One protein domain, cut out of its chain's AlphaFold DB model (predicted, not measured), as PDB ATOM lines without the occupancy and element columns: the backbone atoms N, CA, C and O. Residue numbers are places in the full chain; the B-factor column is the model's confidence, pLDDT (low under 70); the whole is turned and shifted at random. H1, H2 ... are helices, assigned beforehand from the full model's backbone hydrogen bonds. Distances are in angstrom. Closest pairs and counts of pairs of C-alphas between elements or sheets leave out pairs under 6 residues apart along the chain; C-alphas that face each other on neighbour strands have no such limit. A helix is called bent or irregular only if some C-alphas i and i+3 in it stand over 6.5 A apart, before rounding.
ATOM      1  N   ILE A 301      47.813  60.327   7.145       85.50
ATOM      2  CA  ILE A 301      47.409  59.386   6.096       85.50
ATOM      3  C   ILE A 301      46.071  59.875   5.533       85.50
ATOM      4  O   ILE A 301      45.007  59.505   6.026       85.50
ATOM      5  N   SER A 302      46.109  60.717   4.503       80.38
ATOM      6  CA  SER A 302      44.905  61.350   3.952       80.38
ATOM      7  C   SER A 302      44.847  61.311   2.418       80.38
ATOM      8  O   SER A 302      45.772  60.864   1.732       80.38
ATOM      9  N   GLY A 303      43.703  61.728   1.868       83.81
ATOM     10  CA  GLY A 303      43.496  61.903   0.430       83.81
ATOM     11  C   GLY A 303      43.478  60.603  -0.382       83.81
ATOM     12  O   GLY A 303      42.948  59.573   0.040       83.81
ATOM     13  N   VAL A 304      44.044  60.662  -1.590       87.12
ATOM     14  CA  VAL A 304      44.009  59.562  -2.572       87.12
ATOM     15  C   VAL A 304      44.809  58.344  -2.101       87.12
ATOM     16  O   VAL A 304      44.381  57.207  -2.303       87.12
ATOM     17  N   SER A 305      45.940  58.564  -1.419       87.44
ATOM     18  CA  SER A 305      46.777  57.480  -0.884       87.44
ATOM     19  C   SER A 305      46.015  56.625   0.133       87.44
ATOM     20  O   SER A 305      46.073  55.394   0.085       87.44
ATOM     21  N   TRP A 306      45.230  57.272   1.000       91.62
ATOM     22  CA  TRP A 306      44.363  56.581   1.948       91.62
ATOM     23  C   TRP A 306      43.304  55.730   1.234       91.62
ATOM     24  O   TRP A 306      43.159  54.550   1.546       91.62
ATOM     25  N   TRP A 307      42.630  56.274   0.217       91.94
ATOM     26  CA  TRP A 307      41.626  55.530  -0.554       91.94
ATOM     27  C   TRP A 307      42.204  54.294  -1.249       91.94
ATOM     28  O   TRP A 307      41.604  53.220  -1.201       91.94
ATOM     29  N   PHE A 308      43.391  54.414  -1.849       93.12
ATOM     30  CA  PHE A 308      44.060  53.288  -2.503       93.12
ATOM     31  C   PHE A 308      44.466  52.204  -1.495       93.12
ATOM     32  O   PHE A 308      44.269  51.010  -1.732       93.12
ATOM     33  N   ARG A 309      44.961  52.618  -0.322       92.62
ATOM     34  CA  ARG A 309      45.270  51.721   0.799       92.62
ATOM     35  C   ARG A 309      44.027  50.976   1.285       92.62
ATOM     36  O   ARG A 309      44.076  49.758   1.437       92.62
ATOM     37  N   VAL A 310      42.915  51.682   1.490       92.38
ATOM     38  CA  VAL A 310      41.624  51.087   1.873       92.38
ATOM     39  C   VAL A 310      41.163  50.086   0.815       92.38
ATOM     40  O   VAL A 310      40.787  48.970   1.169       92.38
ATOM     41  N   LEU A 311      41.233  50.433  -0.472       93.31
ATOM     42  CA  LEU A 311      40.829  49.544  -1.562       93.31
ATOM     43  C   LEU A 311      41.637  48.238  -1.565       93.31
ATOM     44  O   LEU A 311      41.044  47.161  -1.560       93.31
ATOM     45  N   ILE A 312      42.971  48.322  -1.514       94.62
ATOM     46  CA  ILE A 312      43.848  47.141  -1.516       94.62
ATOM     47  C   ILE A 312      43.585  46.261  -0.294       94.62
ATOM     48  O   ILE A 312      43.424  45.052  -0.436       94.62
ATOM     49  N   ILE A 313      43.527  46.852   0.904       94.06
ATOM     50  CA  ILE A 313      43.317  46.092   2.141       94.06
ATOM     51  C   ILE A 313      41.970  45.366   2.101       94.06
ATOM     52  O   ILE A 313      41.907  44.185   2.437       94.06
ATOM     53  N   ASN A 314      40.905  46.037   1.652       91.31
ATOM     54  CA  ASN A 314      39.583  45.418   1.563       91.31
ATOM     55  C   ASN A 314      39.506  44.364   0.453       91.31
ATOM     56  O   ASN A 314      38.830  43.357   0.644       91.31
ATOM     57  N   LEU A 315      40.223  44.539  -0.661       91.19
ATOM     58  CA  LEU A 315      40.322  43.519  -1.706       91.19
ATOM     59  C   LEU A 315      41.028  42.259  -1.186       91.19
ATOM     60  O   LEU A 315      40.516  41.157  -1.358       91.19
ATOM     61  N   ILE A 316      42.164  42.416  -0.499       91.75
ATOM     62  CA  ILE A 316      42.894  41.297   0.117       91.75
ATOM     63  C   ILE A 316      42.020  40.606   1.166       91.75
ATOM     64  O   ILE A 316      41.943  39.380   1.181       91.75
ATOM     65  N   LEU A 317      41.340  41.378   2.019       89.38
ATOM     66  CA  LEU A 317      40.427  40.841   3.024       89.38
ATOM     67  C   LEU A 317      39.293  40.045   2.373       89.38
ATOM     68  O   LEU A 317      39.026  38.931   2.806       89.38
ATOM     69  N   LEU A 318      38.659  40.577   1.326       86.31
ATOM     70  CA  LEU A 318      37.583  39.900   0.601       86.31
ATOM     71  C   LEU A 318      38.054  38.558   0.026       86.31
ATOM     72  O   LEU A 318      37.394  37.543   0.228       86.31
ATOM     73  N   VAL A 319      39.209  38.548  -0.647       84.31
ATOM     74  CA  VAL A 319      39.802  37.331  -1.221       84.31
ATOM     75  C   VAL A 319      40.134  36.323  -0.122       84.31
ATOM     76  O   VAL A 319      39.745  35.160  -0.211       84.31
ATOM     77  N   PHE A 320      40.805  36.765   0.943       83.75
ATOM     78  CA  PHE A 320      41.161  35.912   2.073       83.75
ATOM     79  C   PHE A 320      39.920  35.284   2.721       83.75
ATOM     80  O   PHE A 320      39.880  34.077   2.949       83.75
ATOM     81  N   LEU A 321      38.887  36.090   2.972       79.06
ATOM     82  CA  LEU A 321      37.637  35.642   3.575       79.06
ATOM     83  C   LEU A 321      36.864  34.679   2.661       79.06
ATOM     84  O   LEU A 321      36.332  33.692   3.160       79.06
ATOM     85  N   PHE A 322      36.854  34.895   1.345       75.44
ATOM     86  CA  PHE A 322      36.235  33.973   0.385       75.44
ATOM     87  C   PHE A 322      36.878  32.571   0.403       75.44
ATOM     88  O   PHE A 322      36.185  31.549   0.381       75.44
ATOM     89  N   PHE A 323      38.207  32.488   0.501       73.25
ATOM     90  CA  PHE A 323      38.875  31.191   0.642       73.25
ATOM     91  C   PHE A 323      38.650  30.575   2.026       73.25
ATOM     92  O   PHE A 323      38.442  29.366   2.132       73.25
ATOM     93  N   LEU A 324      38.604  31.400   3.076       71.44
ATOM     94  CA  LEU A 324      38.320  30.954   4.439       71.44
ATOM     95  C   LEU A 324      36.904  30.363   4.578       71.44
ATOM     96  O   LEU A 324      36.718  29.395   5.308       71.44
ATOM     97  N   THR A 325      35.910  30.889   3.849       66.69
ATOM     98  CA  THR A 325      34.510  30.412   3.912       66.69
ATOM     99  C   THR A 325      34.281  29.011   3.418       66.69
ATOM    100  O   THR A 325      33.269  28.410   3.781       66.69
ATOM    101  N   THR A 326      35.188  28.479   2.600       65.50
ATOM    102  CA  THR A 326      34.945  27.202   1.937       65.50
ATOM    103  C   THR A 326      35.976  26.144   2.319       65.50
ATOM    104  O   THR A 326      36.719  25.658   1.462       65.50
ATOM    105  N   PRO A 327      35.993  25.705   3.596       56.00
ATOM    106  CA  PRO A 327      36.855  24.621   4.047       56.00
ATOM    107  C   PRO A 327      36.697  23.354   3.221       56.00
ATOM    108  O   PRO A 327      37.673  22.663   2.985       56.00
ATOM    109  N   ALA A 328      35.481  23.065   2.749       52.56
ATOM    110  CA  ALA A 328      35.203  21.906   1.910       52.56
ATOM    111  C   ALA A 328      35.879  21.988   0.529       52.56
ATOM    112  O   ALA A 328      36.249  20.950  -0.010       52.56
ATOM    113  N   ILE A 329      36.082  23.188  -0.039       53.59
ATOM    114  CA  ILE A 329      36.894  23.342  -1.258       53.59
ATOM    115  C   ILE A 329      38.336  23.020  -0.918       53.59
ATOM    116  O   ILE A 329      38.904  22.149  -1.565       53.59
ATOM    117  N   ILE A 330      38.882  23.651   0.131       54.28
ATOM    118  CA  ILE A 330      40.265  23.430   0.560       54.28
ATOM    119  C   ILE A 330      40.492  21.942   0.828       54.28
ATOM    120  O   ILE A 330      41.410  21.385   0.250       54.28
ATOM    121  N   LEU A 331      39.629  21.284   1.605       57.34
ATOM    122  CA  LEU A 331      39.718  19.863   1.949       57.34
ATOM    123  C   LEU A 331      39.591  18.936   0.729       57.34
ATOM    124  O   LEU A 331      40.315  17.954   0.663       57.34
ATOM    125  N   ASN A 332      38.741  19.254  -0.256       51.44
ATOM    126  CA  ASN A 332      38.615  18.454  -1.482       51.44
ATOM    127  C   ASN A 332      39.790  18.662  -2.453       51.44
ATOM    128  O   ASN A 332      40.283  17.697  -3.035       51.44
ATOM    129  N   THR A 333      40.298  19.890  -2.615       54.47
ATOM    130  CA  THR A 333      41.575  20.117  -3.322       54.47
ATOM    131  C   THR A 333      42.738  19.470  -2.574       54.47
ATOM    132  O   THR A 333      43.612  18.873  -3.198       54.47
ATOM    133  N   LEU A 334      42.673  19.495  -1.235       54.56
ATOM    134  CA  LEU A 334      43.538  18.764  -0.317       54.56
ATOM    135  C   LEU A 334      43.262  17.246  -0.301       54.56
ATOM    136  O   LEU A 334      43.838  16.535   0.506       54.56
ATOM    137  N   ASP A 335      42.423  16.710  -1.178       52.75
ATOM    138  CA  ASP A 335      42.301  15.268  -1.406       52.75
ATOM    139  C   ASP A 335      42.892  14.909  -2.786       52.75
ATOM    140  O   ASP A 335      43.529  13.871  -2.963       52.75
ATOM    141  N   GLN A 336      42.799  15.840  -3.745       58.50
ATOM    142  CA  GLN A 336      43.336  15.706  -5.104       58.50
ATOM    143  C   GLN A 336      44.873  15.706  -5.191       58.50
ATOM    144  O   GLN A 336      45.403  15.004  -6.050       58.50
ATOM    145  N   TRP A 337      45.619  16.417  -4.327       58.06
ATOM    146  CA  TRP A 337      47.098  16.288  -4.277       58.06
ATOM    147  C   TRP A 337      47.614  15.169  -3.347       58.06
ATOM    148  O   TRP A 337      48.737  15.231  -2.850       58.06
ATOM    149  N   ASN A 338      46.833  14.099  -3.154       51.44
ATOM    150  CA  ASN A 338      47.314  12.793  -2.671       51.44
ATOM    151  C   ASN A 338      47.944  12.750  -1.254       51.44
ATOM    152  O   ASN A 338      48.645  11.805  -0.890       51.44
ATOM    153  N   TYR A 339      47.647  13.739  -0.417       54.50
ATOM    154  CA  TYR A 339      47.973  13.813   1.018       54.50
ATOM    155  C   TYR A 339      47.252  12.742   1.861       54.50
ATOM    156  O   TYR A 339      47.588  12.570   3.031       54.50
ATOM    157  N   LYS A 340      46.314  11.982   1.270       50.41
ATOM    158  CA  LYS A 340      45.645  10.809   1.866       50.41
ATOM    159  C   LYS A 340      46.632   9.839   2.529       50.41
ATOM    160  O   LYS A 340      46.416   9.450   3.671       50.41
ATOM    161  N   LYS A 341      47.810   9.620   1.925       54.78
ATOM    162  CA  LYS A 341      48.883   8.790   2.511       54.78
ATOM    163  C   LYS A 341      49.422   9.275   3.868       54.78
ATOM    164  O   LYS A 341      49.974   8.466   4.606       54.78
ATOM    165  N   LEU A 342      49.297  10.562   4.209       52.84
ATOM    166  CA  LEU A 342      49.696  11.110   5.518       52.84
ATOM    167  C   LEU A 342      48.580  11.004   6.575       52.84
ATOM    168  O   LEU A 342      48.869  11.090   7.765       52.84
ATOM    169  N   PHE A 343      47.325  10.810   6.157       53.81
ATOM    170  CA  PHE A 343      46.136  10.830   7.022       53.81
ATOM    171  C   PHE A 343      45.351   9.507   7.063       53.81
ATOM    172  O   PHE A 343      44.378   9.416   7.812       53.81
ATOM    173  N   ASP A 344      45.780   8.466   6.344       54.75
ATOM    174  CA  ASP A 344      45.130   7.141   6.334       54.75
ATOM    175  C   ASP A 344      45.023   6.504   7.740       54.75
ATOM    176  O   ASP A 344      44.101   5.737   8.005       54.75
ATOM    177  N   GLY A 345      45.893   6.879   8.691       54.62
ATOM    178  CA  GLY A 345      45.813   6.451  10.099       54.62
ATOM    179  C   GLY A 345      44.853   7.260  10.989       54.62
ATOM    180  O   GLY A 345      44.599   6.872  12.126       54.62
ATOM    181  N   LEU A 346      44.317   8.382  10.498       52.47
ATOM    182  CA  LEU A 346      43.455   9.327  11.230       52.47
ATOM    183  C   LEU A 346      42.000   9.311  10.734       52.47
ATOM    184  O   LEU A 346      41.199  10.149  11.152       52.47
ATOM    185  N   HIS A 347      41.632   8.344   9.887       53.72
ATOM    186  CA  HIS A 347      40.282   8.148   9.340       53.72
ATOM    187  C   HIS A 347      39.285   7.615  10.390       53.72
ATOM    188  O   HIS A 347      38.535   6.668  10.164       53.72
ATOM    189  N   SER A 348      39.270   8.218  11.579       61.47
ATOM    190  CA  SER A 348      38.181   8.010  12.524       61.47
ATOM    191  C   SER A 348      36.947   8.788  12.034       61.47
ATOM    192  O   SER A 348      37.084   9.947  11.627       61.47
ATOM    193  N   PRO A 349      35.735   8.206  12.108       57.34
ATOM    194  CA  PRO A 349      34.481   8.903  11.798       57.34
ATOM    195  C   PRO A 349      34.308  10.201  12.597       57.34
ATOM    196  O   PRO A 349      33.616  11.119  12.167       57.34
ATOM    197  N   LEU A 350      34.972  10.282  13.754       54.31
ATOM    198  CA  LEU A 350      35.001  11.466  14.593       54.31
ATOM    199  C   LEU A 350      35.699  12.623  13.873       54.31
ATOM    200  O   LEU A 350      35.096  13.672  13.711       54.31
ATOM    201  N   ILE A 351      36.916  12.429  13.354       58.41
ATOM    202  CA  ILE A 351      37.694  13.508  12.724       58.41
ATOM    203  C   ILE A 351      37.015  14.022  11.448       58.41
ATOM    204  O   ILE A 351      36.950  15.234  11.250       58.41
ATOM    205  N   SER A 352      36.453  13.143  10.612       56.84
ATOM    206  CA  SER A 352      35.791  13.560   9.367       56.84
ATOM    207  C   SER A 352      34.494  14.349   9.597       56.84
ATOM    208  O   SER A 352      34.170  15.224   8.796       56.84
ATOM    209  N   GLN A 353      33.783  14.108  10.706       56.06
ATOM    210  CA  GLN A 353      32.552  14.826  11.064       56.06
ATOM    211  C   GLN A 353      32.805  16.061  11.949       56.06
ATOM    212  O   GLN A 353      32.113  17.076  11.824       56.06
ATOM    213  N   THR A 354      33.811  16.023  12.829       60.56
ATOM    214  CA  THR A 354      34.102  17.128  13.755       60.56
ATOM    215  C   THR A 354      34.968  18.212  13.131       60.56
ATOM    216  O   THR A 354      34.799  19.380  13.473       60.56
ATOM    217  N   LEU A 355      35.896  17.861  12.232       62.84
ATOM    218  CA  LEU A 355      36.860  18.813  11.679       62.84
ATOM    219  C   LEU A 355      36.189  19.949  10.885       62.84
ATOM    220  O   LEU A 355      36.522  21.099  11.167       62.84
ATOM    221  N   PRO A 356      35.218  19.707   9.977       59.25
ATOM    222  CA  PRO A 356      34.550  20.791   9.252       59.25
ATOM    223  C   PRO A 356      33.783  21.735  10.186       59.25
ATOM    224  O   PRO A 356      33.836  22.953  10.025       59.25
ATOM    225  N   THR A 357      33.122  21.175  11.202       62.88
ATOM    226  CA  THR A 357      32.339  21.928  12.191       62.88
ATOM    227  C   THR A 357      33.241  22.779  13.087       62.88
ATOM    228  O   THR A 357      33.000  23.974  13.253       62.88
ATOM    229  N   LEU A 358      34.327  22.199  13.610       66.88
ATOM    230  CA  LEU A 358      35.323  22.903  14.421       66.88
ATOM    231  C   LEU A 358      35.995  24.028  13.628       66.88
ATOM    232  O   LEU A 358      36.228  25.117  14.148       66.88
ATOM    233  N   LEU A 359      36.308  23.765  12.365       66.69
ATOM    234  CA  LEU A 359      37.002  24.701  11.499       66.69
ATOM    235  C   LEU A 359      36.087  25.873  11.093       66.69
ATOM    236  O   LEU A 359      36.520  27.022  11.108       66.69
ATOM    237  N   LEU A 360      34.792  25.632  10.868       66.75
ATOM    238  CA  LEU A 360      33.818  26.711  10.682       66.75
ATOM    239  C   LEU A 360      33.698  27.605  11.928       66.75
ATOM    240  O   LEU A 360      33.643  28.832  11.820       66.75
ATOM    241  N   TRP A 361      33.685  27.003  13.118       69.50
ATOM    242  CA  TRP A 361      33.612  27.747  14.375       69.50
ATOM    243  C   TRP A 361      34.863  28.579  14.633       69.50
ATOM    244  O   TRP A 361      34.751  29.754  14.985       69.50
ATOM    245  N   THR A 362      36.053  28.006  14.427       73.88
ATOM    246  CA  THR A 362      37.307  28.754  14.588       73.88
ATOM    247  C   THR A 362      37.385  29.905  13.593       73.88
ATOM    248  O   THR A 362      37.747  31.012  13.980       73.88
ATOM    249  N   PHE A 363      36.964  29.707  12.345       73.81
ATOM    250  CA  PHE A 363      36.967  30.771  11.342       73.81
ATOM    251  C   PHE A 363      35.961  31.879  11.644       73.81
ATOM    252  O   PHE A 363      36.303  33.056  11.527       73.81
ATOM    253  N   THR A 364      34.767  31.526  12.120       69.44
ATOM    254  CA  THR A 364      33.775  32.518  12.562       69.44
ATOM    255  C   THR A 364      34.301  33.330  13.752       69.44
ATOM    256  O   THR A 364      34.103  34.540  13.802       69.44
ATOM    257  N   ALA A 365      35.031  32.703  14.681       73.56
ATOM    258  CA  ALA A 365      35.652  33.397  15.811       73.56
ATOM    259  C   ALA A 365      36.850  34.281  15.401       73.56
ATOM    260  O   ALA A 365      37.070  35.342  15.984       73.56
ATOM    261  N   VAL A 366      37.623  33.871  14.390       79.44
ATOM    262  CA  VAL A 366      38.804  34.605  13.898       79.44
ATOM    263  C   VAL A 366      38.418  35.792  13.005       79.44
ATOM    264  O   VAL A 366      39.107  36.813  13.010       79.44
ATOM    265  N   LEU A 367      37.306  35.708  12.270       82.62
ATOM    266  CA  LEU A 367      36.882  36.726  11.302       82.62
ATOM    267  C   LEU A 367      36.802  38.155  11.871       82.62
ATOM    268  O   LEU A 367      37.413  39.045  11.280       82.62
ATOM    269  N   PRO A 368      36.128  38.429  13.004       79.81
ATOM    270  CA  PRO A 368      36.040  39.788  13.539       79.81
ATOM    271  C   PRO A 368      37.405  40.331  13.954       79.81
ATOM    272  O   PRO A 368      37.671  41.519  13.794       79.81
ATOM    273  N   VAL A 369      38.297  39.459  14.441       83.00
ATOM    274  CA  VAL A 369      39.673  39.840  14.771       83.00
ATOM    275  C   VAL A 369      40.410  40.266  13.503       83.00
ATOM    276  O   VAL A 369      41.079  41.297  13.505       83.00
ATOM    277  N   LEU A 370      40.256  39.533  12.398       85.88
ATOM    278  CA  LEU A 370      40.852  39.901  11.111       85.88
ATOM    279  C   LEU A 370      40.281  41.207  10.556       85.88
ATOM    280  O   LEU A 370      41.051  42.073  10.137       85.88
ATOM    281  N   VAL A 371      38.958  41.386  10.589       89.25
ATOM    282  CA  VAL A 371      38.300  42.628  10.150       89.25
ATOM    283  C   VAL A 371      38.775  43.815  10.991       89.25
ATOM    284  O   VAL A 371      39.104  44.868  10.447       89.25
ATOM    285  N   TYR A 372      38.895  43.645  12.307       88.31
ATOM    286  CA  TYR A 372      39.414  44.678  13.198       88.31
ATOM    287  C   TYR A 372      40.876  45.027  12.883       88.31
ATOM    288  O   TYR A 372      41.223  46.197  12.722       88.31
ATOM    289  N   ARG A 373      41.747  44.019  12.731       88.38
ATOM    290  CA  ARG A 373      43.173  44.224  12.419       88.38
ATOM    291  C   ARG A 373      43.376  44.883  11.059       88.38
ATOM    292  O   ARG A 373      44.171  45.809  10.956       88.38
ATOM    293  N   THR A 374      42.649  44.448  10.035       91.88
ATOM    294  CA  THR A 374      42.699  45.071   8.703       91.88
ATOM    295  C   THR A 374      42.151  46.494   8.726       91.88
ATOM    296  O   THR A 374      42.774  47.381   8.154       91.88
ATOM    297  N   SER A 375      41.088  46.761   9.488       91.19
ATOM    298  CA  SER A 375      40.569  48.123   9.669       91.19
ATOM    299  C   SER A 375      41.560  49.039  10.401       91.19
ATOM    300  O   SER A 375      41.641  50.225  10.092       91.19
ATOM    301  N   LEU A 376      42.364  48.520  11.340       89.25
ATOM    302  CA  LEU A 376      43.450  49.299  11.957       89.25
ATOM    303  C   LEU A 376      44.522  49.653  10.925       89.25
ATOM    304  O   LEU A 376      45.047  50.768  10.920       89.25
ATOM    305  N   LEU A 377      44.822  48.714  10.024       90.81
ATOM    306  CA  LEU A 377      45.745  48.935   8.918       90.81
ATOM    307  C   LEU A 377      45.206  49.920   7.881       90.81
ATOM    308  O   LEU A 377      46.006  50.375   7.078       90.81
ATOM    309  N   GLU A 378      43.928  50.289   7.873       91.69
ATOM    310  CA  GLU A 378      43.411  51.331   6.971       91.69
ATOM    311  C   GLU A 378      43.841  52.732   7.393       91.69
ATOM    312  O   GLU A 378      43.986  53.607   6.546       91.69
ATOM    313  N   GLY A 379      44.106  52.939   8.685       90.31
ATOM    314  CA  GLY A 379      44.570  54.225   9.191       90.31
ATOM    315  C   GLY A 379      43.491  55.309   9.158       90.31
ATOM    316  O   GLY A 379      43.729  56.390   8.635       90.31
ATOM    317  N   HIS A 380      42.294  55.035   9.685       91.12
ATOM    318  CA  HIS A 380      41.260  56.066   9.860       91.12
ATOM    319  C   HIS A 380      41.751  57.161  10.819       91.12
ATOM    320  O   HIS A 380      42.307  56.859  11.881       91.12
ATOM    321  N   TRP A 381      41.537  58.423  10.443       90.38
ATOM    322  CA  TRP A 381      41.951  59.597  11.218       90.38
ATOM    323  C   TRP A 381      40.946  59.989  12.318       90.38
ATOM    324  O   TRP A 381      41.290  60.780  13.187       90.38
ATOM    325  N   THR A 382      39.747  59.398  12.333       89.31
ATOM    326  CA  THR A 382      38.738  59.517  13.407       89.31
ATOM    327  C   THR A 382      38.447  58.150  14.028       89.31
ATOM    328  O   THR A 382      38.315  57.160  13.298       89.31
TER     329      THR A 382
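AT A GLANCE: This is residues 301 to 382 of the 578 residues of an uncharacterized protein of Branchiostoma floridae (UniProt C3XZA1). The domain is a long, narrow loop of helices folded back on itself: H1 and then H2 make the way out, H3 makes the turn at the far end, and the long bent helix H4 makes the way back. The two limbs run side by side where the arm H4b packs on H1, and they meet again where H2 packs on residues 356 to 360 of the arm H4a; residues 332 to 354, around the turn, stick out free. The printed part has 82 residues, with four named helices in the order H1, H2, H3, H4 and no named strand, and its class is all helix. It is only just extended, close to loose, with a radius of gyration of the C-alphas of 18.0 A, and it spans 56 by 24 by 15 A, a rod.

HOW THE PARTS SIT: The longest helix, H4, residues 349 to 378, was assigned as one helix by its hydrogen bonds but is bent: C-alphas 365 and 368 are 6.8 A apart. Its arms, H4a, residues 349 to 365, and H4b, residues 368 to 378, stand at a steep tilt of 39 degrees. H4a is irregular, with C-alphas 353 and 356 6.55 A apart, and has a kink of 27 degrees near residue 356. H4b touches H1, residues 303 to 324, at a shallow tilt of 23 degrees, opposite ways; their closest C-alphas, those of Val 310 and Glu 378, are 5.4 A apart. H4a is close to H1 but not clearly touching it, the closest C-alphas being those of Leu 324 and Phe 363 at 7.0 A. With residues 356 to 360 alone, H4a touches H2, residues 327 to 336, at a steep tilt of 47 degrees, opposite ways; the closest C-alphas, of Pro 327 and Pro 356, are 6.9 A apart. H3, residues 340 to 346, is irregular, with C-alphas 342 and 345 7.6 A apart; it meets H2 and H4a only through their links and is apart from H1 and H4b. Every O i to N i+4 pair is within hydrogen-bond range in H1, H2 and H4b, against 11 of 13 in H4a and 1 of 3 in H3, where 2 of 4 O i to N i+3 pairs are.

IN THESE COORDINATES: H4a is 24.8 A long from first to last C-alpha, beginning at C-alpha 349 (34.481, 8.903, 11.798), and H4b is 15.2 A, ending at C-alpha 378 (43.411, 51.331, 6.971). H1 is 31.6 A long and begins at C-alpha 303 (43.496, 61.903, 0.430). H2 measures 14.3 A and H3 9.7 A.

THE WHOLE: The two C-alphas farthest apart, those of Gly 303 and Gly 345, are 56.3 A apart, while the first and last printed C-alphas, of Ile 301 and Thr 382, are 11.3 A apart. The printed part has no cut, and the links from H1 to H2, H2 to H3 and H3 to H4 are tight. The mean pLDDT of the printed part is 73.1, and residues 325 to 361 and residue 364 are under 70.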